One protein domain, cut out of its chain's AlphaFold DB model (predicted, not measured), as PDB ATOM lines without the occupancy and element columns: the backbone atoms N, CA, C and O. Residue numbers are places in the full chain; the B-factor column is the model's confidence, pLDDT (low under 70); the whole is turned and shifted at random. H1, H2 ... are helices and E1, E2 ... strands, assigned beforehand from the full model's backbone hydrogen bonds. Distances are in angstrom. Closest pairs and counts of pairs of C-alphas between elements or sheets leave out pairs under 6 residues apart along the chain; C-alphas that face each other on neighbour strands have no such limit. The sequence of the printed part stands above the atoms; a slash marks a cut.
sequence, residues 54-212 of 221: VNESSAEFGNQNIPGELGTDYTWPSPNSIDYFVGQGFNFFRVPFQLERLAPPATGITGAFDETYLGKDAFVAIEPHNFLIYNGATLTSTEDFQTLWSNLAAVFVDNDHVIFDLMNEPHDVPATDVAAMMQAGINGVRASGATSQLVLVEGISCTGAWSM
ATOM      1  N   VAL A  54      -5.787 -70.533 138.465       90.88
ATOM      2  CA  VAL A  54      -4.870 -71.361 137.674       90.88
ATOM      3  C   VAL A  54      -4.578 -70.710 136.323       90.88
ATOM      4  O   VAL A  54      -5.351 -69.888 135.833       90.88
ATOM      5  N   ASN A  55      -3.456 -71.098 135.715       91.94
ATOM      6  CA  ASN A  55      -3.230 -70.856 134.295       91.94
ATOM      7  C   ASN A  55      -3.930 -71.956 133.491       91.94
ATOM      8  O   ASN A  55      -3.765 -73.142 133.778       91.94
ATOM      9  N   GLU A  56      -4.676 -71.550 132.478       92.25
ATOM     10  CA  GLU A  56      -5.342 -72.395 131.498       92.25
ATOM     11  C   GLU A  56      -4.554 -72.293 130.183       92.25
ATOM     12  O   GLU A  56      -4.940 -71.608 129.238       92.25
ATOM     13  N   SER A  57      -3.382 -72.932 130.170       90.19
ATOM     14  CA  SER A  57      -2.496 -73.013 129.005       90.19
ATOM     15  C   SER A  57      -3.091 -73.870 127.900       90.19
ATOM     16  O   SER A  57      -3.795 -74.849 128.159       90.19
ATOM     17  N   SER A  58      -2.767 -73.521 126.659       92.44
ATOM     18  CA  SER A  58      -2.733 -74.381 125.467       92.44
ATOM     19  C   SER A  58      -2.749 -73.558 124.180       92.44
ATOM     20  O   SER A  58      -2.237 -74.024 123.161       92.44
ATOM     21  N   ALA A  59      -3.335 -72.357 124.207       92.50
ATOM     22  CA  ALA A  59      -3.484 -71.496 123.033       92.50
ATOM     23  C   ALA A  59      -2.173 -70.797 122.639       92.50
ATOM     24  O   ALA A  59      -2.046 -70.265 121.533       92.50
ATOM     25  N   GLU A  60      -1.177 -70.840 123.517       93.69
ATOM     26  CA  GLU A  60       0.192 -70.389 123.320       93.69
ATOM     27  C   GLU A  60       1.136 -71.486 122.790       93.69
ATOM     28  O   GLU A  60       2.259 -71.188 122.381       93.69
ATOM     29  N   PHE A  61       0.718 -72.758 122.782       95.25
ATOM     30  CA  PHE A  61       1.593 -73.879 122.409       95.25
ATOM     31  C   PHE A  61       2.033 -73.819 120.942       95.25
ATOM     32  O   PHE A  61       1.428 -73.130 120.120       95.25
ATOM     33  N   GLY A  62       3.110 -74.537 120.606       94.00
ATOM     34  CA  GLY A  62       3.593 -74.624 119.226       94.00
ATOM     35  C   GLY A  62       4.073 -73.279 118.677       94.00
ATOM     36  O   GLY A  62       3.803 -72.961 117.525       94.00
ATOM     37  N   ASN A  63       4.774 -72.483 119.489       90.25
ATOM     38  CA  ASN A  63       5.188 -71.109 119.164       90.25
ATOM     39  C   ASN A  63       6.160 -70.970 117.970       90.25
ATOM     40  O   ASN A  63       6.428 -69.861 117.524       90.25
ATOM     41  N   GLN A  64       6.671 -72.082 117.434       92.56
ATOM     42  CA  GLN A  64       7.458 -72.111 116.195       92.56
ATOM     43  C   GLN A  64       6.586 -72.278 114.938       92.56
ATOM     44  O   GLN A  64       7.057 -72.048 113.825       92.56
ATOM     45  N   ASN A  65       5.319 -72.664 115.108       95.12
ATOM     46  CA  ASN A  65       4.352 -72.891 114.043       95.12
ATOM     47  C   ASN A  65       3.251 -71.828 114.150       95.12
ATOM     48  O   ASN A  65       2.264 -71.986 114.872       95.12
ATOM     49  N   ILE A  66       3.446 -70.723 113.429       93.81
ATOM     50  CA  ILE A  66       2.533 -69.577 113.387       93.81
ATOM     51  C   ILE A  66       1.919 -69.471 111.973       93.81
ATOM     52  O   ILE A  66       2.670 -69.416 110.999       93.81
ATOM     53  N   PRO A  67       0.578 -69.453 111.819       94.44
ATOM     54  CA  PRO A  67      -0.423 -69.516 112.891       94.44
ATOM     55  C   PRO A  67      -0.562 -70.917 113.516       94.44
ATOM     56  O   PRO A  67      -1.100 -71.038 114.615       94.44
ATOM     57  N   GLY A  68      -0.041 -71.957 112.855       94.94
ATOM     58  CA  GLY A  68      -0.185 -73.351 113.281       94.94
ATOM     59  C   GLY A  68      -1.593 -73.901 113.036       94.94
ATOM     60  O   GLY A  68      -2.469 -73.216 112.505       94.94
ATOM     61  N   GLU A  69      -1.813 -75.155 113.411       94.75
ATOM     62  CA  GLU A  69      -3.071 -75.877 113.246       94.75
ATOM     63  C   GLU A  69      -3.700 -76.222 114.607       94.75
ATOM     64  O   GLU A  69      -3.071 -76.834 115.476       94.75
ATOM     65  N   LEU A  70      -4.975 -75.854 114.782       93.12
ATOM     66  CA  LEU A  70      -5.764 -76.203 115.965       93.12
ATOM     67  C   LEU A  70      -5.901 -77.728 116.096       93.12
ATOM     68  O   LEU A  70      -6.355 -78.400 115.174       93.12
ATOM     69  N   GLY A  71      -5.573 -78.263 117.270       93.88
ATOM     70  CA  GLY A  71      -5.554 -79.699 117.557       93.88
ATOM     71  C   GLY A  71      -4.220 -80.385 117.245       93.88
ATOM     72  O   GLY A  71      -4.041 -81.532 117.652       93.88
ATOM     73  N   THR A  72      -3.288 -79.683 116.591       96.56
ATOM     74  CA  THR A  72      -1.927 -80.162 116.306       96.56
ATOM     75  C   THR A  72      -0.893 -79.326 117.059       96.56
ATOM     76  O   THR A  72      -0.190 -79.845 117.922       96.56
ATOM     77  N   ASP A  73      -0.820 -78.026 116.759       96.25
ATOM     78  CA  ASP A  73       0.182 -77.107 117.311       96.25
ATOM     79  C   ASP A  73      -0.287 -76.447 118.610       96.25
ATOM     80  O   ASP A  73       0.520 -76.149 119.489       96.25
ATOM     81  N   TYR A  74      -1.597 -76.224 118.734       95.00
ATOM     82  CA  TYR A  74      -2.227 -75.614 119.902       95.00
ATOM     83  C   TYR A  74      -3.662 -76.119 120.081       95.00
ATOM     84  O   TYR A  74      -4.262 -76.686 119.166       95.00
ATOM     85  N   THR A  75      -4.236 -75.901 121.261       93.50
ATOM     86  CA  THR A  75      -5.673 -76.085 121.516       93.50
ATOM     87  C   THR A  75      -6.198 -74.915 122.335       93.50
ATOM     88  O   THR A  75      -5.422 -74.093 122.806       93.50
ATOM     89  N   TRP A  76      -7.513 -74.810 122.474       89.69
ATOM     90  CA  TRP A  76      -8.112 -73.931 123.470       89.69
ATOM     91  C   TRP A  76      -8.236 -74.653 124.813       89.69
ATOM     92  O   TRP A  76      -8.410 -75.884 124.814       89.69
ATOM     93  N   PRO A  77      -8.214 -73.909 125.935       87.81
ATOM     94  CA  PRO A  77      -8.533 -74.461 127.240       87.81
ATOM     95  C   PRO A  77      -9.869 -75.192 127.242       87.81
ATOM     96  O   PRO A  77     -10.840 -74.774 126.607       87.81
ATOM     97  N   SER A  78      -9.917 -76.307 127.964       88.19
ATOM     98  CA  SER A  78     -11.125 -77.119 128.050       88.19
ATOM     99  C   SER A  78     -12.119 -76.479 129.022       88.19
ATOM    100  O   SER A  78     -11.761 -76.292 130.186       88.19
ATOM    101  N   PRO A  79     -13.385 -76.245 128.629       86.12
ATOM    102  CA  PRO A  79     -14.411 -75.769 129.559       86.12
ATOM    103  C   PRO A  79     -14.565 -76.671 130.792       86.12
ATOM    104  O   PRO A  79     -14.760 -76.182 131.896       86.12
ATOM    105  N   ASN A  80     -14.359 -77.984 130.633       89.88
ATOM    106  CA  ASN A  80     -14.418 -78.930 131.750       89.88
ATOM    107  C   ASN A  80     -13.295 -78.712 132.785       89.88
ATOM    108  O   ASN A  80     -13.461 -79.100 133.939       89.88
ATOM    109  N   SER A  81     -12.148 -78.148 132.379       88.50
ATOM    110  CA  SER A  81     -11.067 -77.764 133.302       88.50
ATOM    111  C   SER A  81     -11.509 -76.582 134.159       88.50
ATOM    112  O   SER A  81     -11.461 -76.648 135.388       88.50
ATOM    113  N   ILE A  82     -12.064 -75.557 133.510       87.88
ATOM    114  CA  ILE A  82     -12.600 -74.367 134.171       87.88
ATOM    115  C   ILE A  82     -13.708 -74.767 135.153       87.88
ATOM    116  O   ILE A  82     -13.618 -74.441 136.335       87.88
ATOM    117  N   ASP A  83     -14.695 -75.552 134.710       89.38
ATOM    118  CA  ASP A  83     -15.796 -76.035 135.555       89.38
ATOM    119  C   ASP A  83     -15.290 -76.802 136.783       89.38
ATOM    120  O   ASP A  83     -15.817 -76.648 137.890       89.38
ATOM    121  N   TYR A  84     -14.249 -77.619 136.608       92.81
ATOM    122  CA  TYR A  84     -13.635 -78.350 137.707       92.81
ATOM    123  C   TYR A  84     -13.065 -77.396 138.761       92.81
ATOM    124  O   TYR A  84     -13.395 -77.529 139.941       92.81
ATOM    125  N   PHE A  85     -12.249 -76.420 138.356       91.38
ATOM    126  CA  PHE A  85     -11.615 -75.471 139.274       91.38
ATOM    127  C   PHE A  85     -12.615 -74.494 139.901       91.38
ATOM    128  O   PHE A  85     -12.522 -74.229 141.101       91.38
ATOM    129  N   VAL A  86     -13.632 -74.048 139.157       90.56
ATOM    130  CA  VAL A  86     -14.773 -73.304 139.721       90.56
ATOM    131  C   VAL A  86     -15.455 -74.135 140.811       90.56
ATOM    132  O   VAL A  86     -15.710 -73.633 141.905       90.56
ATOM    133  N   GLY A  87     -15.672 -75.434 140.574       91.25
ATOM    134  CA  GLY A  87     -16.201 -76.365 141.575       91.25
ATOM    135  C   GLY A  87     -15.305 -76.553 142.809       91.25
ATOM    136  O   GLY A  87     -15.801 -76.970 143.856       91.25
ATOM    137  N   GLN A  88     -14.011 -76.231 142.715       90.94
ATOM    138  CA  GLN A  88     -13.067 -76.193 143.841       90.94
ATOM    139  C   GLN A  88     -12.976 -74.810 144.518       90.94
ATOM    140  O   GLN A  88     -12.213 -74.652 145.469       90.94
ATOM    141  N   GLY A  89     -13.741 -73.814 144.059       88.50
ATOM    142  CA  GLY A  89     -13.766 -72.460 144.620       88.50
ATOM    143  C   GLY A  89     -12.761 -71.483 144.005       88.50
ATOM    144  O   GLY A  89     -12.548 -70.413 144.571       88.50
ATOM    145  N   PHE A  90     -12.142 -71.826 142.872       89.25
ATOM    146  CA  PHE A  90     -11.253 -70.920 142.143       89.25
ATOM    147  C   PHE A  90     -12.080 -69.867 141.400       89.25
ATOM    148  O   PHE A  90     -13.150 -70.163 140.867       89.25
ATOM    149  N   ASN A  91     -11.573 -68.637 141.360       87.12
ATOM    150  CA  ASN A  91     -12.263 -67.484 140.778       87.12
ATOM    151  C   ASN A  91     -11.386 -66.668 139.815       87.12
ATOM    152  O   ASN A  91     -11.779 -65.580 139.405       87.12
ATOM    153  N   PHE A  92     -10.202 -67.177 139.472       88.69
ATOM    154  CA  PHE A  92      -9.274 -66.545 138.544       88.69
ATOM    155  C   PHE A  92      -8.701 -67.576 137.573       88.69
ATOM    156  O   PHE A  92      -8.263 -68.655 137.973       88.69
ATOM    157  N   PHE A  93      -8.682 -67.227 136.294       91.31
ATOM    158  CA  PHE A  93      -8.147 -68.057 135.225       91.31
ATOM    159  C   PHE A  93      -7.306 -67.161 134.327       91.31
ATOM    160  O   PHE A  93      -7.817 -66.163 133.823       91.31
ATOM    161  N   ARG A  94      -6.025 -67.481 134.152       92.31
ATOM    162  CA  ARG A  94      -5.130 -66.783 133.215       92.31
ATOM    163  C   ARG A  94      -5.016 -67.619 131.955       92.31
ATOM    164  O   ARG A  94      -4.684 -68.796 132.060       92.31
ATOM    165  N   VAL A  95      -5.332 -67.045 130.796       91.94
ATOM    166  CA  VAL A  95      -5.296 -67.742 129.502       91.94
ATOM    167  C   VAL A  95      -4.213 -67.115 128.629       91.94
ATOM    168  O   VAL A  95      -4.453 -66.076 128.005       91.94
ATOM    169  N   PRO A  96      -3.032 -67.754 128.581       93.50
ATOM    170  CA  PRO A  96      -1.979 -67.424 127.636       93.50
ATOM    171  C   PRO A  96      -2.426 -67.664 126.191       93.50
ATOM    172  O   PRO A  96      -3.071 -68.672 125.891       93.50
ATOM    173  N   PHE A  97      -2.027 -66.792 125.271       94.06
ATOM    174  CA  PHE A  97      -2.176 -67.005 123.829       94.06
ATOM    175  C   PHE A  97      -0.966 -66.470 123.056       94.06
ATOM    176  O   PHE A  97      -0.287 -65.563 123.522       94.06
ATOM    177  N   GLN A  98      -0.701 -66.994 121.851       96.06
ATOM    178  CA  GLN A  98       0.308 -66.389 120.967       96.06
ATOM    179  C   GLN A  98      -0.246 -65.145 120.265       96.06
ATOM    180  O   GLN A  98      -1.216 -65.239 119.505       96.06
ATOM    181  N   LEU A  99       0.401 -63.997 120.453       96.56
ATOM    182  CA  LEU A  99      -0.010 -62.721 119.871       96.56
ATOM    183  C   LEU A  99      -0.043 -62.761 118.346       96.56
ATOM    184  O   LEU A  99      -0.963 -62.210 117.761       96.56
ATOM    185  N   GLU A 100       0.885 -63.455 117.691       97.44
ATOM    186  CA  GLU A 100       0.931 -63.578 116.231       97.44
ATOM    187  C   GLU A 100      -0.265 -64.337 115.645       97.44
ATOM    188  O   GLU A 100      -0.542 -64.224 114.451       97.44
ATOM    189  N   ARG A 101      -0.970 -65.131 116.457       96.50
ATOM    190  CA  ARG A 101      -2.226 -65.767 116.042       96.50
ATOM    191  C   ARG A 101      -3.372 -64.762 116.064       96.50
ATOM    192  O   ARG A 101      -4.156 -64.715 115.126       96.50
ATOM    193  N   LEU A 102      -3.438 -63.936 117.109       95.88
ATOM    194  CA  LEU A 102      -4.463 -62.903 117.250       95.88
ATOM    195  C   LEU A 102      -4.238 -61.720 116.301       95.88
ATOM    196  O   LEU A 102      -5.175 -61.275 115.649       95.88
ATOM    197  N   ALA A 103      -3.014 -61.209 116.232       97.00
ATOM    198  CA  ALA A 103      -2.567 -60.134 115.362       97.00
ATOM    199  C   ALA A 103      -1.562 -60.719 114.356       97.00
ATOM    200  O   ALA A 103      -0.382 -60.853 114.680       97.00
ATOM    201  N   PRO A 104      -1.999 -61.119 113.147       96.69
ATOM    202  CA  PRO A 104      -1.113 -61.766 112.189       96.69
ATOM    203  C   PRO A 104       0.066 -60.874 111.762       96.69
ATOM    204  O   PRO A 104      -0.141 -59.714 111.388       96.69
ATOM    205  N   PRO A 105       1.301 -61.409 111.661       96.38
ATOM    206  CA  PRO A 105       2.454 -60.658 111.157       96.38
ATOM    207  C   PRO A 105       2.246 -60.021 109.780       96.38
ATOM    208  O   PRO A 105       2.809 -58.966 109.499       96.38
ATOM    209  N   ALA A 106       1.398 -60.622 108.938       96.19
ATOM    210  CA  ALA A 106       1.042 -60.093 107.622       96.19
ATOM    211  C   ALA A 106       0.308 -58.740 107.678       96.19
ATOM    212  O   ALA A 106       0.411 -57.952 106.740       96.19
ATOM    213  N   THR A 107      -0.428 -58.470 108.760       95.75
ATOM    214  CA  THR A 107      -1.142 -57.206 108.997       95.75
ATOM    215  C   THR A 107      -0.452 -56.322 110.032       95.75
ATOM    216  O   THR A 107      -0.797 -55.149 110.149       95.75
ATOM    217  N   GLY A 108       0.540 -56.859 110.747       96.69
ATOM    218  CA  GLY A 108       1.254 -56.168 111.814       96.69
ATOM    219  C   GLY A 108       0.492 -56.172 113.140       96.69
ATOM    220  O   GLY A 108      -0.699 -56.469 113.192       96.69
ATOM    221  N   ILE A 109       1.200 -55.820 114.217       97.38
ATOM    222  CA  ILE A 109       0.682 -55.838 115.597       97.38
ATOM    223  C   ILE A 109      -0.471 -54.842 115.826       97.38
ATOM    224  O   ILE A 109      -1.297 -55.037 116.711       97.38
ATOM    225  N   THR A 110      -0.548 -53.793 115.004       97.75
ATOM    226  CA  THR A 110      -1.620 -52.783 115.004       97.75
ATOM    227  C   THR A 110      -2.692 -53.041 113.941       97.75
ATOM    228  O   THR A 110      -3.623 -52.248 113.793       97.75
ATOM    229  N   GLY A 111      -2.558 -54.132 113.181       96.56
ATOM    230  CA  GLY A 111      -3.489 -54.532 112.135       96.56
ATOM    231  C   GLY A 111      -4.804 -55.098 112.671       96.56
ATOM    232  O   GLY A 111      -5.063 -55.128 113.873       96.56
ATOM    233  N   ALA A 112      -5.654 -55.558 111.752       95.31
ATOM    234  CA  ALA A 112      -6.896 -56.228 112.123       95.31
ATOM    235  C   ALA A 112      -6.601 -57.558 112.832       95.31
ATOM    236  O   ALA A 112      -5.753 -58.326 112.369       95.31
ATOM    237  N   PHE A 113      -7.326 -57.839 113.915       95.62
ATOM    238  CA  PHE A 113      -7.232 -59.132 114.581       95.62
ATOM    239  C   PHE A 113      -7.895 -60.235 113.757       95.62
ATOM    240  O   PHE A 113      -8.902 -60.015 113.076       95.62
ATOM    241  N   ASP A 114      -7.350 -61.442 113.850       92.81
ATOM    242  CA  ASP A 114      -8.028 -62.640 113.380       92.81
ATOM    243  C   ASP A 114      -9.094 -63.041 114.410       92.81
ATOM    244  O   ASP A 114      -8.801 -63.548 115.497       92.81
ATOM    245  N   GLU A 115     -10.360 -62.807 114.056       89.19
ATOM    246  CA  GLU A 115     -11.527 -63.094 114.902       89.19
ATOM    247  C   GLU A 115     -11.628 -64.574 115.314       89.19
ATOM    248  O   GLU A 115     -12.328 -64.896 116.273       89.19
ATOM    249  N   THR A 116     -10.921 -65.488 114.639       86.19
ATOM    250  CA  THR A 116     -10.827 -66.902 115.043       86.19
ATOM    251  C   THR A 116     -10.222 -67.054 116.441       86.19
ATOM    252  O   THR A 116     -10.566 -67.996 117.159       86.19
ATOM    253  N   TYR A 117      -9.349 -66.126 116.837       85.25
ATOM    254  CA  TYR A 117      -8.633 -66.125 118.113       85.25
ATOM    255  C   TYR A 117      -9.220 -65.148 119.138       85.25
ATOM    256  O   TYR A 117      -8.725 -65.056 120.258       85.25
ATOM    257  N   LEU A 118     -10.291 -64.436 118.776       82.25
ATOM    258  CA  LEU A 118     -10.908 -63.403 119.596       82.25
ATOM    259  C   LEU A 118     -12.190 -63.942 120.260       82.25
ATOM    260  O   LEU A 118     -13.274 -63.943 119.674       82.25
ATOM    261  N   GLY A 119     -12.078 -64.420 121.497       72.44
ATOM    262  CA  GLY A 119     -13.229 -64.862 122.288       72.44
ATOM    263  C   GLY A 119     -13.831 -63.752 123.127       72.44
ATOM    264  O   GLY A 119     -13.192 -63.327 124.076       72.44
ATOM    265  N   LYS A 120     -15.056 -63.315 122.816       62.00
ATOM    266  CA  LYS A 120     -15.691 -62.132 123.438       62.00
ATOM    267  C   LYS A 120     -16.361 -62.405 124.795       62.00
ATOM    268  O   LYS A 120     -16.512 -61.483 125.587       62.00
ATOM    269  N   ASP A 121     -16.669 -63.666 125.103       59.59
ATOM    270  CA  ASP A 121     -17.375 -64.078 126.332       59.59
ATOM    271  C   ASP A 121     -16.422 -64.503 127.474       59.59
ATOM    272  O   ASP A 121     -16.740 -65.368 128.289       59.59
ATOM    273  N   ALA A 122     -15.210 -63.942 127.519       57.97
ATOM    274  CA  ALA A 122     -14.173 -64.357 128.461       57.97
ATOM    275  C   ALA A 122     -14.417 -63.827 129.893       57.97
ATOM    276  O   ALA A 122     -14.597 -62.633 130.096       57.97
ATOM    277  N   PHE A 123     -14.359 -64.709 130.896       57.78
ATOM    278  CA  PHE A 123     -14.288 -64.394 132.336       57.78
ATOM    279  C   PHE A 123     -12.871 -64.692 132.859       57.78
ATOM    280  O   PHE A 123     -12.659 -65.647 133.610       57.78
ATOM    281  N   VAL A 124     -11.868 -64.001 132.314       79.19
ATOM    282  CA  VAL A 124     -10.486 -64.505 132.276       79.19
ATOM    283  C   VAL A 124      -9.476 -63.349 132.227       79.19
ATOM    284  O   VAL A 124      -9.768 -62.284 131.679       79.19
ATOM    285  N   ALA A 125      -8.272 -63.574 132.759       78.88
ATOM    286  CA  ALA A 125      -7.104 -62.760 132.442       78.88
ATOM    287  C   ALA A 125      -6.549 -63.119 131.053       78.88
ATOM    288  O   ALA A 125      -6.018 -64.219 130.866       78.88
ATOM    289  N   ILE A 126      -6.692 -62.210 130.086       88.38
ATOM    290  CA  ILE A 126      -6.157 -62.386 128.728       88.38
ATOM    291  C   ILE A 126      -4.696 -61.951 128.685       88.38
ATOM    292  O   ILE A 126      -4.364 -60.868 129.164       88.38
ATOM    293  N   GLU A 127      -3.842 -62.797 128.116       92.81
ATOM    294  CA  GLU A 127      -2.396 -62.669 128.274       92.81
ATOM    295  C   GLU A 127      -1.637 -63.031 126.982       92.81
ATOM    296  O   GLU A 127      -1.655 -64.198 126.575       92.81
ATOM    297  N   PRO A 128      -0.995 -62.056 126.305       95.62
ATOM    298  CA  PRO A 128      -0.114 -62.324 125.172       95.62
ATOM    299  C   PRO A 128       1.219 -62.939 125.633       95.62
ATOM    300  O   PRO A 128       2.071 -62.251 126.212       95.62
ATOM    301  N   HIS A 129       1.425 -64.218 125.311       96.38
ATOM    302  CA  HIS A 129       2.506 -65.051 125.848       96.38
ATOM    303  C   HIS A 129       3.796 -64.926 125.045       96.38
ATOM    304  O   HIS A 129       4.320 -65.891 124.477       96.38
ATOM    305  N   ASN A 130       4.270 -63.684 124.965       96.12
ATOM    306  CA  ASN A 130       5.172 -63.240 123.916       96.12
ATOM    307  C   ASN A 130       6.500 -62.673 124.413       96.12
ATOM    308  O   ASN A 130       7.379 -62.474 123.586       96.12
ATOM    309  N   PHE A 131       6.712 -62.439 125.713       96.00
ATOM    310  CA  PHE A 131       8.021 -62.014 126.241       96.00
ATOM    311  C   PHE A 131       8.540 -60.677 125.671       96.00
ATOM    312  O   PHE A 131       9.746 -60.452 125.583       96.00
ATOM    313  N   LEU A 132       7.635 -59.784 125.248       95.94
ATOM    314  CA  LEU A 132       7.917 -58.608 124.399       95.94
ATOM    315  C   LEU A 132       8.543 -58.937 123.033       95.94
ATOM    316  O   LEU A 132       9.128 -58.066 122.396       95.94
ATOM    317  N   ILE A 133       8.402 -60.159 122.539       96.44
ATOM    318  CA  ILE A 133       8.849 -60.588 121.218       96.44
ATOM    319  C   ILE A 133       7.622 -60.810 120.339       96.44
ATOM    320  O   ILE A 133       6.706 -61.554 120.681       96.44
ATOM    321  N   TYR A 134       7.616 -60.167 119.179       97.62
ATOM    322  CA  TYR A 134       6.579 -60.322 118.171       97.62
ATOM    323  C   TYR A 134       7.221 -60.547 116.808       97.62
ATOM    324  O   TYR A 134       8.095 -59.785 116.381       97.62
ATOM    325  N   ASN A 135       6.794 -61.600 116.115       95.94
ATOM    326  CA  ASN A 135       7.325 -61.997 114.811       95.94
ATOM    327  C   ASN A 135       8.864 -62.140 114.821       95.94
ATOM    328  O   ASN A 135       9.563 -61.697 113.907       95.94
ATOM    329  N   GLY A 136       9.390 -62.724 115.902       95.00
ATOM    330  CA  GLY A 136      10.821 -62.977 116.096       95.00
ATOM    331  C   GLY A 136      11.671 -61.750 116.443       95.00
ATOM    332  O   GLY A 136      12.893 -61.877 116.508       95.00
ATOM    333  N   ALA A 137      11.065 -60.579 116.669       95.88
ATOM    334  CA  ALA A 137      11.771 -59.356 117.041       95.88
ATOM    335  C   ALA A 137      11.238 -58.766 118.351       95.88
ATOM    336  O   ALA A 137      10.035 -58.773 118.605       95.88
ATOM    337  N   THR A 138      12.135 -58.211 119.166       97.00
ATOM    338  CA  THR A 138      11.755 -57.447 120.358       97.00
ATOM    339  C   THR A 138      10.921 -56.227 119.964       97.00
ATOM    340  O   THR A 138      11.324 -55.430 119.112       97.00
ATOM    341  N   LEU A 139       9.774 -56.060 120.611       96.81
ATOM    342  CA  LEU A 139       8.932 -54.879 120.517       96.81
ATOM    343  C   LEU A 139       9.641 -53.683 121.154       96.81
ATOM    344  O   LEU A 139      10.040 -53.723 122.314       96.81
ATOM    345  N   THR A 140       9.776 -52.600 120.391       96.06
ATOM    346  CA  THR A 140      10.443 -51.359 120.830       96.06
ATOM    347  C   THR A 140       9.569 -50.113 120.676       96.06
ATOM    348  O   THR A 140       9.861 -49.077 121.268       96.06
ATOM    349  N   SER A 141       8.467 -50.214 119.930       98.00
ATOM    350  CA  SER A 141       7.509 -49.130 119.715       98.00
ATOM    351  C   SER A 141       6.422 -49.129 120.792       98.00
ATOM    352  O   SER A 141       5.526 -49.974 120.796       98.00
ATOM    353  N   THR A 142       6.486 -48.162 121.709       98.31
ATOM    354  CA  THR A 142       5.429 -47.943 122.709       98.31
ATOM    355  C   THR A 142       4.118 -47.487 122.068       98.31
ATOM    356  O   THR A 142       3.053 -47.808 122.580       98.31
ATOM    357  N   GLU A 143       4.172 -46.786 120.933       98.62
ATOM    358  CA  GLU A 143       2.988 -46.364 120.175       98.62
ATOM    359  C   GLU A 143       2.218 -47.565 119.609       98.62
ATOM    360  O   GLU A 143       0.998 -47.656 119.774       98.62
ATOM    361  N   ASP A 144       2.928 -48.524 119.009       98.50
ATOM    362  CA  ASP A 144       2.306 -49.742 118.486       98.50
ATOM    363  C   ASP A 144       1.750 -50.608 119.619       98.50
ATOM    364  O   ASP A 144       0.649 -51.144 119.502       98.50
ATOM    365  N   PHE A 145       2.465 -50.698 120.745       98.50
ATOM    366  CA  PHE A 145       2.005 -51.442 121.918       98.50
ATOM    367  C   PHE A 145       0.773 -50.799 122.574       98.50
ATOM    368  O   PHE A 145      -0.178 -51.494 122.932       98.50
ATOM    369  N   GLN A 146       0.736 -49.467 122.668       98.75
ATOM    370  CA  GLN A 146      -0.452 -48.733 123.104       98.75
ATOM    371  C   GLN A 146      -1.630 -48.964 122.151       98.75
ATOM    372  O   GLN A 146      -2.759 -49.151 122.601       98.75
ATOM    373  N   THR A 147      -1.380 -48.966 120.841       98.69
ATOM    374  CA  THR A 147      -2.411 -49.194 119.820       98.69
ATOM    375  C   THR A 147      -2.961 -50.617 119.889       98.69
ATOM    376  O   THR A 147      -4.179 -50.790 119.880       98.69
ATOM    377  N   LEU A 148      -2.095 -51.626 120.043       98.25
ATOM    378  CA  LEU A 148      -2.493 -53.012 120.298       98.25
ATOM    379  C   LEU A 148      -3.460 -53.088 121.482       98.25
ATOM    380  O   LEU A 148      -4.559 -53.626 121.350       98.25
ATOM    381  N   TRP A 149      -3.068 -52.522 122.626       98.31
ATOM    382  CA  TRP A 149      -3.863 -52.586 123.849       98.31
ATOM    383  C   TRP A 149      -5.145 -51.764 123.780       98.31
ATOM    384  O   TRP A 149      -6.167 -52.198 124.303       98.31
ATOM    385  N   SER A 150      -5.134 -50.627 123.082       98.44
ATOM    386  CA  SER A 150      -6.352 -49.867 122.796       98.44
ATOM    387  C   SER A 150      -7.341 -50.685 121.965       98.44
ATOM    388  O   SER A 150      -8.526 -50.725 122.285       98.44
ATOM    389  N   ASN A 151      -6.865 -51.358 120.916       97.31
ATOM    390  CA  ASN A 151      -7.714 -52.162 120.040       97.31
ATOM    391  C   ASN A 151      -8.241 -53.410 120.755       97.31
ATOM    392  O   ASN A 151      -9.420 -53.732 120.632       97.31
ATOM    393  N   LEU A 152      -7.388 -54.099 121.517       95.69
ATOM    394  CA  LEU A 152      -7.764 -55.315 122.234       95.69
ATOM    395  C   LEU A 152      -8.731 -55.023 123.380       95.69
ATOM    396  O   LEU A 152      -9.762 -55.679 123.488       95.69
ATOM    397  N   ALA A 153      -8.458 -54.010 124.201       95.81
ATOM    398  CA  ALA A 153      -9.335 -53.663 125.315       95.81
ATOM    399  C   ALA A 153     -10.711 -53.158 124.852       95.81
ATOM    400  O   ALA A 153     -11.710 -53.449 125.507       95.81
ATOM    401  N   ALA A 154     -10.794 -52.493 123.691       95.69
ATOM    402  CA  ALA A 154     -12.068 -52.064 123.109       95.69
ATOM    403  C   ALA A 154     -13.024 -53.237 122.821       95.69
ATOM    404  O   ALA A 154     -14.239 -53.057 122.853       95.69
ATOM    405  N   VAL A 155     -12.500 -54.444 122.576       93.38
ATOM    406  CA  VAL A 155     -13.311 -55.660 122.390       93.38
ATOM    407  C   VAL A 155     -14.029 -56.061 123.681       93.38
ATOM    408  O   VAL A 155     -15.114 -56.638 123.624       93.38
ATOM    409  N   PHE A 156     -13.438 -55.747 124.833       92.94
ATOM    410  CA  PHE A 156     -13.850 -56.229 126.152       92.94
ATOM    411  C   PHE A 156     -14.344 -55.118 127.084       92.94
ATOM    412  O   PHE A 156     -14.546 -55.367 128.269       92.94
ATOM    413  N   VAL A 157     -14.549 -53.900 126.570       92.81
ATOM    414  CA  VAL A 157     -14.881 -52.714 127.376       92.81
ATOM    415  C   VAL A 157     -16.106 -52.916 128.275       92.81
ATOM    416  O   VAL A 157     -16.086 -52.482 129.426       92.81
ATOM    417  N   ASP A 158     -17.115 -53.639 127.789       91.38
ATOM    418  CA  ASP A 158     -18.371 -53.902 128.502       91.38
ATOM    419  C   ASP A 158     -18.331 -55.166 129.384       91.38
ATOM    420  O   ASP A 158     -19.338 -55.526 129.993       91.38
ATOM    421  N   ASN A 159     -17.188 -55.856 129.455       90.94
ATOM    422  CA  ASN A 159     -17.009 -57.068 130.247       90.94
ATOM    423  C   ASN A 159     -16.118 -56.774 131.465       90.94
ATOM    424  O   ASN A 159     -14.896 -56.660 131.356       90.94
ATOM    425  N   ASP A 160     -16.742 -56.632 132.634       89.75
ATOM    426  CA  ASP A 160     -16.090 -56.329 133.914       89.75
ATOM    427  C   ASP A 160     -15.413 -57.546 134.568       89.75
ATOM    428  O   ASP A 160     -14.715 -57.399 135.571       89.75
ATOM    429  N   HIS A 161     -15.556 -58.732 133.975       88.38
ATOM    430  CA  HIS A 161     -14.888 -59.960 134.401       88.38
ATOM    431  C   HIS A 161     -13.559 -60.216 133.680       88.38
ATOM    432  O   HIS A 161     -12.864 -61.182 134.005       88.38
ATOM    433  N   VAL A 162     -13.196 -59.371 132.712       92.06
ATOM    434  CA  VAL A 162     -11.905 -59.448 132.027       92.06
ATOM    435  C   VAL A 162     -10.832 -58.750 132.847       92.06
ATOM    436  O   VAL A 162     -11.015 -57.649 133.369       92.06
ATOM    437  N   ILE A 163      -9.677 -59.401 132.919       92.62
ATOM    438  CA  ILE A 163      -8.443 -58.830 133.443       92.62
ATOM    439  C   ILE A 163      -7.458 -58.757 132.272       92.62
ATOM    440  O   ILE A 163      -7.343 -59.697 131.488       92.62
ATOM    441  N   PHE A 164      -6.764 -57.635 132.121       95.50
ATOM    442  CA  PHE A 164      -5.772 -57.471 131.059       95.50
ATOM    443  C   PHE A 164      -4.383 -57.737 131.614       95.50
ATOM    444  O   PHE A 164      -3.923 -56.973 132.455       95.50
ATOM    445  N   ASP A 165      -3.721 -58.793 131.160       95.25
ATOM    446  CA  ASP A 165      -2.315 -59.041 131.462       95.25
ATOM    447  C   ASP A 165      -1.462 -58.568 130.284       95.25
ATOM    448  O   ASP A 165      -1.611 -59.061 129.164       95.25
ATOM    449  N   LEU A 166      -0.653 -57.525 130.499       96.62
ATOM    450  CA  LEU A 166      -0.124 -56.738 129.386       96.62
ATOM    451  C   LEU A 166       0.889 -57.490 128.516       96.62
ATOM    452  O   LEU A 166       0.984 -57.222 127.314       96.62
ATOM    453  N   MET A 167       1.685 -58.369 129.117       96.06
ATOM    454  CA  MET A 167       2.696 -59.167 128.430       96.06
ATOM    455  C   MET A 167       3.319 -60.144 129.419       96.06
ATOM    456  O   MET A 167       3.872 -59.701 130.424       96.06
ATOM    457  N   ASN A 168       3.347 -61.431 129.088       94.94
ATOM    458  CA  ASN A 168       4.070 -62.393 129.912       94.94
ATOM    459  C   ASN A 168       5.577 -62.187 129.851       94.94
ATOM    460  O   ASN A 168       6.163 -62.185 128.769       94.94
ATOM    461  N   GLU A 169       6.193 -62.089 131.026       91.44
ATOM    462  CA  GLU A 169       7.619 -62.284 131.276       91.44
ATOM    463  C   GLU A 169       8.588 -61.555 130.318       91.44
ATOM    464  O   GLU A 169       9.451 -62.195 129.709       91.44
ATOM    465  N   PRO A 170       8.538 -60.215 130.198       92.06
ATOM    466  CA  PRO A 170       9.595 -59.468 129.517       92.06
ATOM    467  C   PRO A 170      11.003 -59.882 129.989       92.06
ATOM    468  O   PRO A 170      11.312 -59.877 131.187       92.06
ATOM    469  N   HIS A 171      11.890 -60.208 129.050       88.12
ATOM    470  CA  HIS A 171      13.279 -60.572 129.344       88.12
ATOM    471  C   HIS A 171      14.242 -59.994 128.305       88.12
ATOM    472  O   HIS A 171      13.837 -59.620 127.210       88.12
ATOM    473  N   ASP A 172      15.521 -59.876 128.672       88.94
ATOM    474  CA  ASP A 172      16.592 -59.336 127.816       88.94
ATOM    475  C   ASP A 172      16.330 -57.922 127.240       88.94
ATOM    476  O   ASP A 172      16.968 -57.495 126.279       88.94
ATOM    477  N   VAL A 173      15.430 -57.163 127.875       88.88
ATOM    478  CA  VAL A 173      15.082 -55.767 127.563       88.88
ATOM    479  C   VAL A 173      15.406 -54.882 128.777       88.88
ATOM    480  O   VAL A 173      15.192 -55.314 129.914       88.88
ATOM    481  N   PRO A 174      15.919 -53.646 128.599       90.94
ATOM    482  CA  PRO A 174      16.148 -52.733 129.715       90.94
ATOM    483  C   PRO A 174      14.878 -52.483 130.538       90.94
ATOM    484  O   PRO A 174      13.805 -52.242 129.990       90.94
ATOM    485  N   ALA A 175      15.001 -52.459 131.869       87.88
ATOM    486  CA  ALA A 175      13.862 -52.251 132.771       87.88
ATOM    487  C   ALA A 175      13.087 -50.950 132.491       87.88
ATOM    488  O   ALA A 175      11.868 -50.911 132.639       87.88
ATOM    489  N   THR A 176      13.783 -49.888 132.067       91.31
ATOM    490  CA  THR A 176      13.163 -48.611 131.681       91.31
ATOM    491  C   THR A 176      12.257 -48.750 130.466       91.31
ATOM    492  O   THR A 176      11.205 -48.118 130.417       91.31
ATOM    493  N   ASP A 177      12.645 -49.595 129.514       93.38
ATOM    494  CA  ASP A 177      11.908 -49.804 128.273       93.38
ATOM    495  C   ASP A 177      10.695 -50.697 128.544       93.38
ATOM    496  O   ASP A 177       9.599 -50.401 128.074       93.38
ATOM    497  N   VAL A 178      10.845 -51.715 129.402       94.06
ATOM    498  CA  VAL A 178       9.712 -52.518 129.892       94.06
ATOM    499  C   VAL A 178       8.707 -51.650 130.644       94.06
ATOM    500  O   VAL A 178       7.515 -51.721 130.362       94.06
ATOM    501  N   ALA A 179       9.161 -50.772 131.541       93.00
ATOM    502  CA  ALA A 179       8.271 -49.852 132.249       93.00
ATOM    503  C   ALA A 179       7.529 -48.909 131.284       93.00
ATOM    504  O   ALA A 179       6.329 -48.684 131.442       93.00
ATOM    505  N   ALA A 180       8.218 -48.392 130.260       96.56
ATOM    506  CA  ALA A 180       7.598 -47.565 129.229       96.56
ATOM    507  C   ALA A 180       6.558 -48.346 128.406       96.56
ATOM    508  O   ALA A 180       5.486 -47.811 128.125       96.56
ATOM    509  N   MET A 181       6.834 -49.611 128.075       97.81
ATOM    510  CA  MET A 181       5.883 -50.507 127.412       97.81
ATOM    511  C   MET A 181       4.656 -50.777 128.279       97.81
ATOM    512  O   MET A 181       3.538 -50.567 127.820       97.81
ATOM    513  N   MET A 182       4.830 -51.159 129.547       97.56
ATOM    514  CA  MET A 182       3.697 -51.404 130.449       97.56
ATOM    515  C   MET A 182       2.837 -50.149 130.622       97.56
ATOM    516  O   MET A 182       1.614 -50.222 130.528       97.56
ATOM    517  N   GLN A 183       3.453 -48.972 130.774       97.88
ATOM    518  CA  GLN A 183       2.708 -47.714 130.836       97.88
ATOM    519  C   GLN A 183       1.938 -47.430 129.539       97.88
ATOM    520  O   GLN A 183       0.797 -46.972 129.590       97.88
ATOM    521  N   ALA A 184       2.536 -47.704 128.379       98.56
ATOM    522  CA  ALA A 184       1.873 -47.566 127.088       98.56
ATOM    523  C   ALA A 184       0.676 -48.525 126.957       98.56
ATOM    524  O   ALA A 184      -0.394 -48.108 126.514       98.56
ATOM    525  N   GLY A 185       0.813 -49.770 127.423       98.31
ATOM    526  CA  GLY A 185      -0.287 -50.733 127.496       98.31
ATOM    527  C   GLY A 185      -1.426 -50.253 128.400       98.31
ATOM    528  O   GLY A 185      -2.571 -50.215 127.955       98.31
ATOM    529  N   ILE A 186      -1.123 -49.770 129.616       98.44
ATOM    530  CA  ILE A 186      -2.120 -49.152 130.517       98.44
ATOM    531  C   ILE A 186      -2.849 -48.013 129.799       98.44
ATOM    532  O   ILE A 186      -4.080 -47.970 129.795       98.44
ATOM    533  N   ASN A 187      -2.104 -47.096 129.178       98.62
ATOM    534  CA  ASN A 187      -2.685 -45.957 128.471       98.62
ATOM    535  C   ASN A 187      -3.627 -46.417 127.352       98.62
ATOM    536  O   ASN A 187      -4.712 -45.859 127.214       98.62
ATOM    537  N   GLY A 188      -3.239 -47.445 126.593       98.56
ATOM    538  CA  GLY A 188      -4.051 -48.038 125.534       98.56
ATOM    539  C   GLY A 188      -5.352 -48.614 126.076       98.56
ATOM    540  O   GLY A 188      -6.430 -48.225 125.626       98.56
ATOM    541  N   VAL A 189      -5.265 -49.454 127.115       98.38
ATOM    542  CA  VAL A 189      -6.442 -50.024 127.788       98.38
ATOM    543  C   VAL A 189      -7.393 -48.913 128.226       98.38
ATOM    544  O   VAL A 189      -8.573 -48.945 127.885       98.38
ATOM    545  N   ARG A 190      -6.905 -47.891 128.936       98.25
ATOM    546  CA  ARG A 190      -7.784 -46.829 129.454       98.25
ATOM    547  C   ARG A 190      -8.336 -45.927 128.348       98.25
ATOM    548  O   ARG A 190      -9.487 -45.506 128.444       98.25
ATOM    549  N   ALA A 191      -7.574 -45.678 127.284       97.81
ATOM    550  CA  ALA A 191      -8.029 -44.906 126.126       97.81
ATOM    551  C   ALA A 191      -9.157 -45.600 125.343       97.81
ATOM    552  O   ALA A 191      -9.974 -44.915 124.731       97.81
ATOM    553  N   SER A 192      -9.248 -46.933 125.408       97.56
ATOM    554  CA  SER A 192     -10.340 -47.701 124.790       97.56
ATOM    555  C   SER A 192     -11.705 -47.522 125.475       97.56
ATOM    556  O   SER A 192     -12.728 -47.909 124.918       97.56
ATOM    557  N   GLY A 193     -11.730 -46.950 126.686       97.50
ATOM    558  CA  GLY A 193     -12.916 -46.865 127.546       97.50
ATOM    559  C   GLY A 193     -12.993 -47.956 128.621       97.50
ATOM    560  O   GLY A 193     -13.799 -47.836 129.546       97.50
ATOM    561  N   ALA A 194     -12.127 -48.976 128.560       96.38
ATOM    562  CA  ALA A 194     -12.029 -50.039 129.559       96.38
ATOM    563  C   ALA A 194     -11.460 -49.501 130.887       96.38
ATOM    564  O   ALA A 194     -10.246 -49.406 131.099       96.38
ATOM    565  N   THR A 195     -12.355 -49.079 131.781       95.50
ATOM    566  CA  THR A 195     -12.020 -48.356 133.023       95.50
ATOM    567  C   THR A 195     -12.323 -49.138 134.298       95.50
ATOM    568  O   THR A 195     -11.787 -48.787 135.347       95.50
ATOM    569  N   SER A 196     -13.129 -50.200 134.226       93.88
ATOM    570  CA  SER A 196     -13.479 -51.050 135.373       93.88
ATOM    571  C   SER A 196     -12.526 -52.236 135.550       93.88
ATOM    572  O   SER A 196     -12.327 -52.700 136.670       93.88
ATOM    573  N   GLN A 197     -11.922 -52.707 134.460       93.88
ATOM    574  CA  GLN A 197     -11.089 -53.904 134.424       93.88
ATOM    575  C   GLN A 197      -9.747 -53.693 135.133       93.88
ATOM    576  O   GLN A 197      -9.096 -52.644 134.991       93.88
ATOM    577  N   LEU A 198      -9.290 -54.726 135.844       93.12
ATOM    578  CA  LEU A 198      -7.929 -54.796 136.374       93.12
ATOM    579  C   LEU A 198      -6.925 -54.924 135.219       93.12
ATOM    580  O   LEU A 198      -7.179 -55.622 134.240       93.12
ATOM    581  N   VAL A 199      -5.778 -54.259 135.355       95.38
ATOM    582  CA  VAL A 199      -4.641 -54.387 134.438       95.38
ATOM    583  C   VAL A 199      -3.459 -54.914 135.242       95.38
ATOM    584  O   VAL A 199      -3.054 -54.283 136.219       95.38
ATOM    585  N   LEU A 200      -2.944 -56.079 134.863       93.00
ATOM    586  CA  LEU A 200      -1.733 -56.672 135.410       93.00
ATOM    587  C   LEU A 200      -0.539 -56.182 134.593       93.00
ATOM    588  O   LEU A 200      -0.574 -56.152 133.364       93.00
ATOM    589  N   VAL A 201       0.510 -55.773 135.301       91.44
ATOM    590  CA  VAL A 201       1.783 -55.361 134.710       91.44
ATOM    591  C   VAL A 201       2.858 -56.354 135.115       91.44
ATOM    592  O   VAL A 201       2.926 -56.751 136.280       91.44
ATOM    593  N   GLU A 202       3.720 -56.718 134.174       85.62
ATOM    594  CA  GLU A 202       4.838 -57.622 134.427       85.62
ATOM    595  C   GLU A 202       6.184 -56.887 134.340       85.62
ATOM    596  O   GLU A 202       6.371 -55.953 133.557       85.62
ATOM    597  N   GLY A 203       7.119 -57.283 135.209       65.25
ATOM    598  CA  GLY A 203       8.474 -56.726 135.283       65.25
ATOM    599  C   GLY A 203       9.493 -57.490 134.430       65.25
ATOM    600  O   GLY A 203       9.157 -58.458 133.753       65.25
ATOM    601  N   ILE A 204      10.767 -57.085 134.501       60.16
ATOM    602  CA  ILE A 204      11.867 -57.853 133.893       60.16
ATOM    603  C   ILE A 204      12.173 -59.122 134.705       60.16
ATOM    604  O   ILE A 204      11.687 -59.304 135.823       60.16
ATOM    605  N   SER A 205      13.034 -59.990 134.163       56.12
ATOM    606  CA  SER A 205      13.456 -61.246 134.807       56.12
ATOM    607  C   SER A 205      12.284 -62.205 135.043       56.12
ATOM    608  O   SER A 205      12.138 -62.762 136.135       56.12
ATOM    609  N   CYS A 206      11.445 -62.376 134.018       54.00
ATOM    610  CA  CYS A 206      10.299 -63.284 134.042       54.00
ATOM    611  C   CYS A 206       9.320 -62.998 135.189       54.00
ATOM    612  O   CYS A 206       8.859 -63.922 135.850       54.00
ATOM    613  N   THR A 207       9.098 -61.715 135.514       54.56
ATOM    614  CA  THR A 207       8.223 -61.267 136.616       54.56
ATOM    615  C   THR A 207       8.496 -61.952 137.973       54.56
ATOM    616  O   THR A 207       7.673 -61.976 138.891       54.56
ATOM    617  N   GLY A 208       9.697 -62.519 138.141       43.34
ATOM    618  CA  GLY A 208       9.988 -63.426 139.237       43.34
ATOM    619  C   GLY A 208      10.014 -62.697 140.577       43.34
ATOM    620  O   GLY A 208      10.899 -61.874 140.826       43.34
ATOM    621  N   ALA A 209       9.116 -63.072 141.493       45.00
ATOM    622  CA  ALA A 209       9.031 -62.494 142.840       45.00
ATOM    623  C   ALA A 209      10.373 -62.514 143.603       45.00
ATOM    624  O   ALA A 209      10.721 -61.576 144.317       45.00
ATOM    625  N   TRP A 210      11.176 -63.560 143.402       38.06
ATOM    626  CA  TRP A 210      12.500 -63.734 144.009       38.06
ATOM    627  C   TRP A 210      13.584 -62.744 143.539       38.06
ATOM    628  O   TRP A 210      14.584 -62.569 144.234       38.06
ATOM    629  N   SER A 211      13.391 -62.074 142.399       46.12
ATOM    630  CA  SER A 211      14.297 -61.061 141.836       46.12
ATOM    631  C   SER A 211      13.715 -59.649 141.905       46.12
ATOM    632  O   SER A 211      14.352 -58.694 141.454       46.12
ATOM    633  N   MET A 212      12.518 -59.500 142.490       46.16
ATOM    634  CA  MET A 212      11.804 -58.224 142.541       46.16
ATOM    635  C   MET A 212      12.576 -57.131 143.287       46.16
ATOM    636  O   MET A 212      12.501 -55.978 142.881       46.16
TER     637      MET A 212
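AT A GLANCE: This is residues 54 to 212 of the 221 residues of the protein "Putative endoglucanase" of Moniliophthora roreri (UniProt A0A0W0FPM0). There is little regular structure: a small parallel sheet, order E1, E2, E3, sits near the middle of a loop-rich body, with H3 and H4 side by side beyond E3 and H1 beyond E1. The 159 printed residues run H1 E1 H2 E2 H3 E3 H4, mixed in class, with 57 in named elements. The whole is compact, radius of gyration of the C-alphas 15.1 A, spans 41 by 35 by 33 A.

HOW THE PARTS SIT: Start at residues 54 to 55, paired in parallel with residues 93 to 94 of E1, residues 92 to 97. H1, residues 79 to 87, only grazes the sheet. H2, residues 99 to 102, is only just on it, with 5 pairs of C-alphas within 10 A, and only grazes it. E2, residues 125 to 128, is parallel to E1, N 95 and O 125 2.9 A apart, and to E3, residues 163 to 165, N 126 and O 163 3.0 A apart. H3, residues 142 to 155, and H4, residues 175 to 191, only graze the sheet. They touch, closest C-alphas Ser 150 and Gly 188, 4.0 A, the same way at 36 degrees, only just a steep tilt. E1, H2, E2 and E2, H3, E3 are strand-helix-strand units, parallel neighbour strands with a helix between, with right-handed crossovers. Every O i to N i+4 pair is within hydrogen-bond range in H1 and H4, 9 of 10 in H3; H2 is too short for one.

IN THESE COORDINATES: Find C-alpha 79 at (-14.411, -75.769, 129.559), where H1 begins; H4 ends at C-alpha 191, (-8.029, -44.906, 126.126), after 24.0 A. H3 measures 20.3 A, E1 16.3 A.

THE WHOLE: The printed part has no cut; H2 to E2 and E2 to H3 are long links. Look for pLDDT under 70 at residues 120 to 123 and 203 to 212.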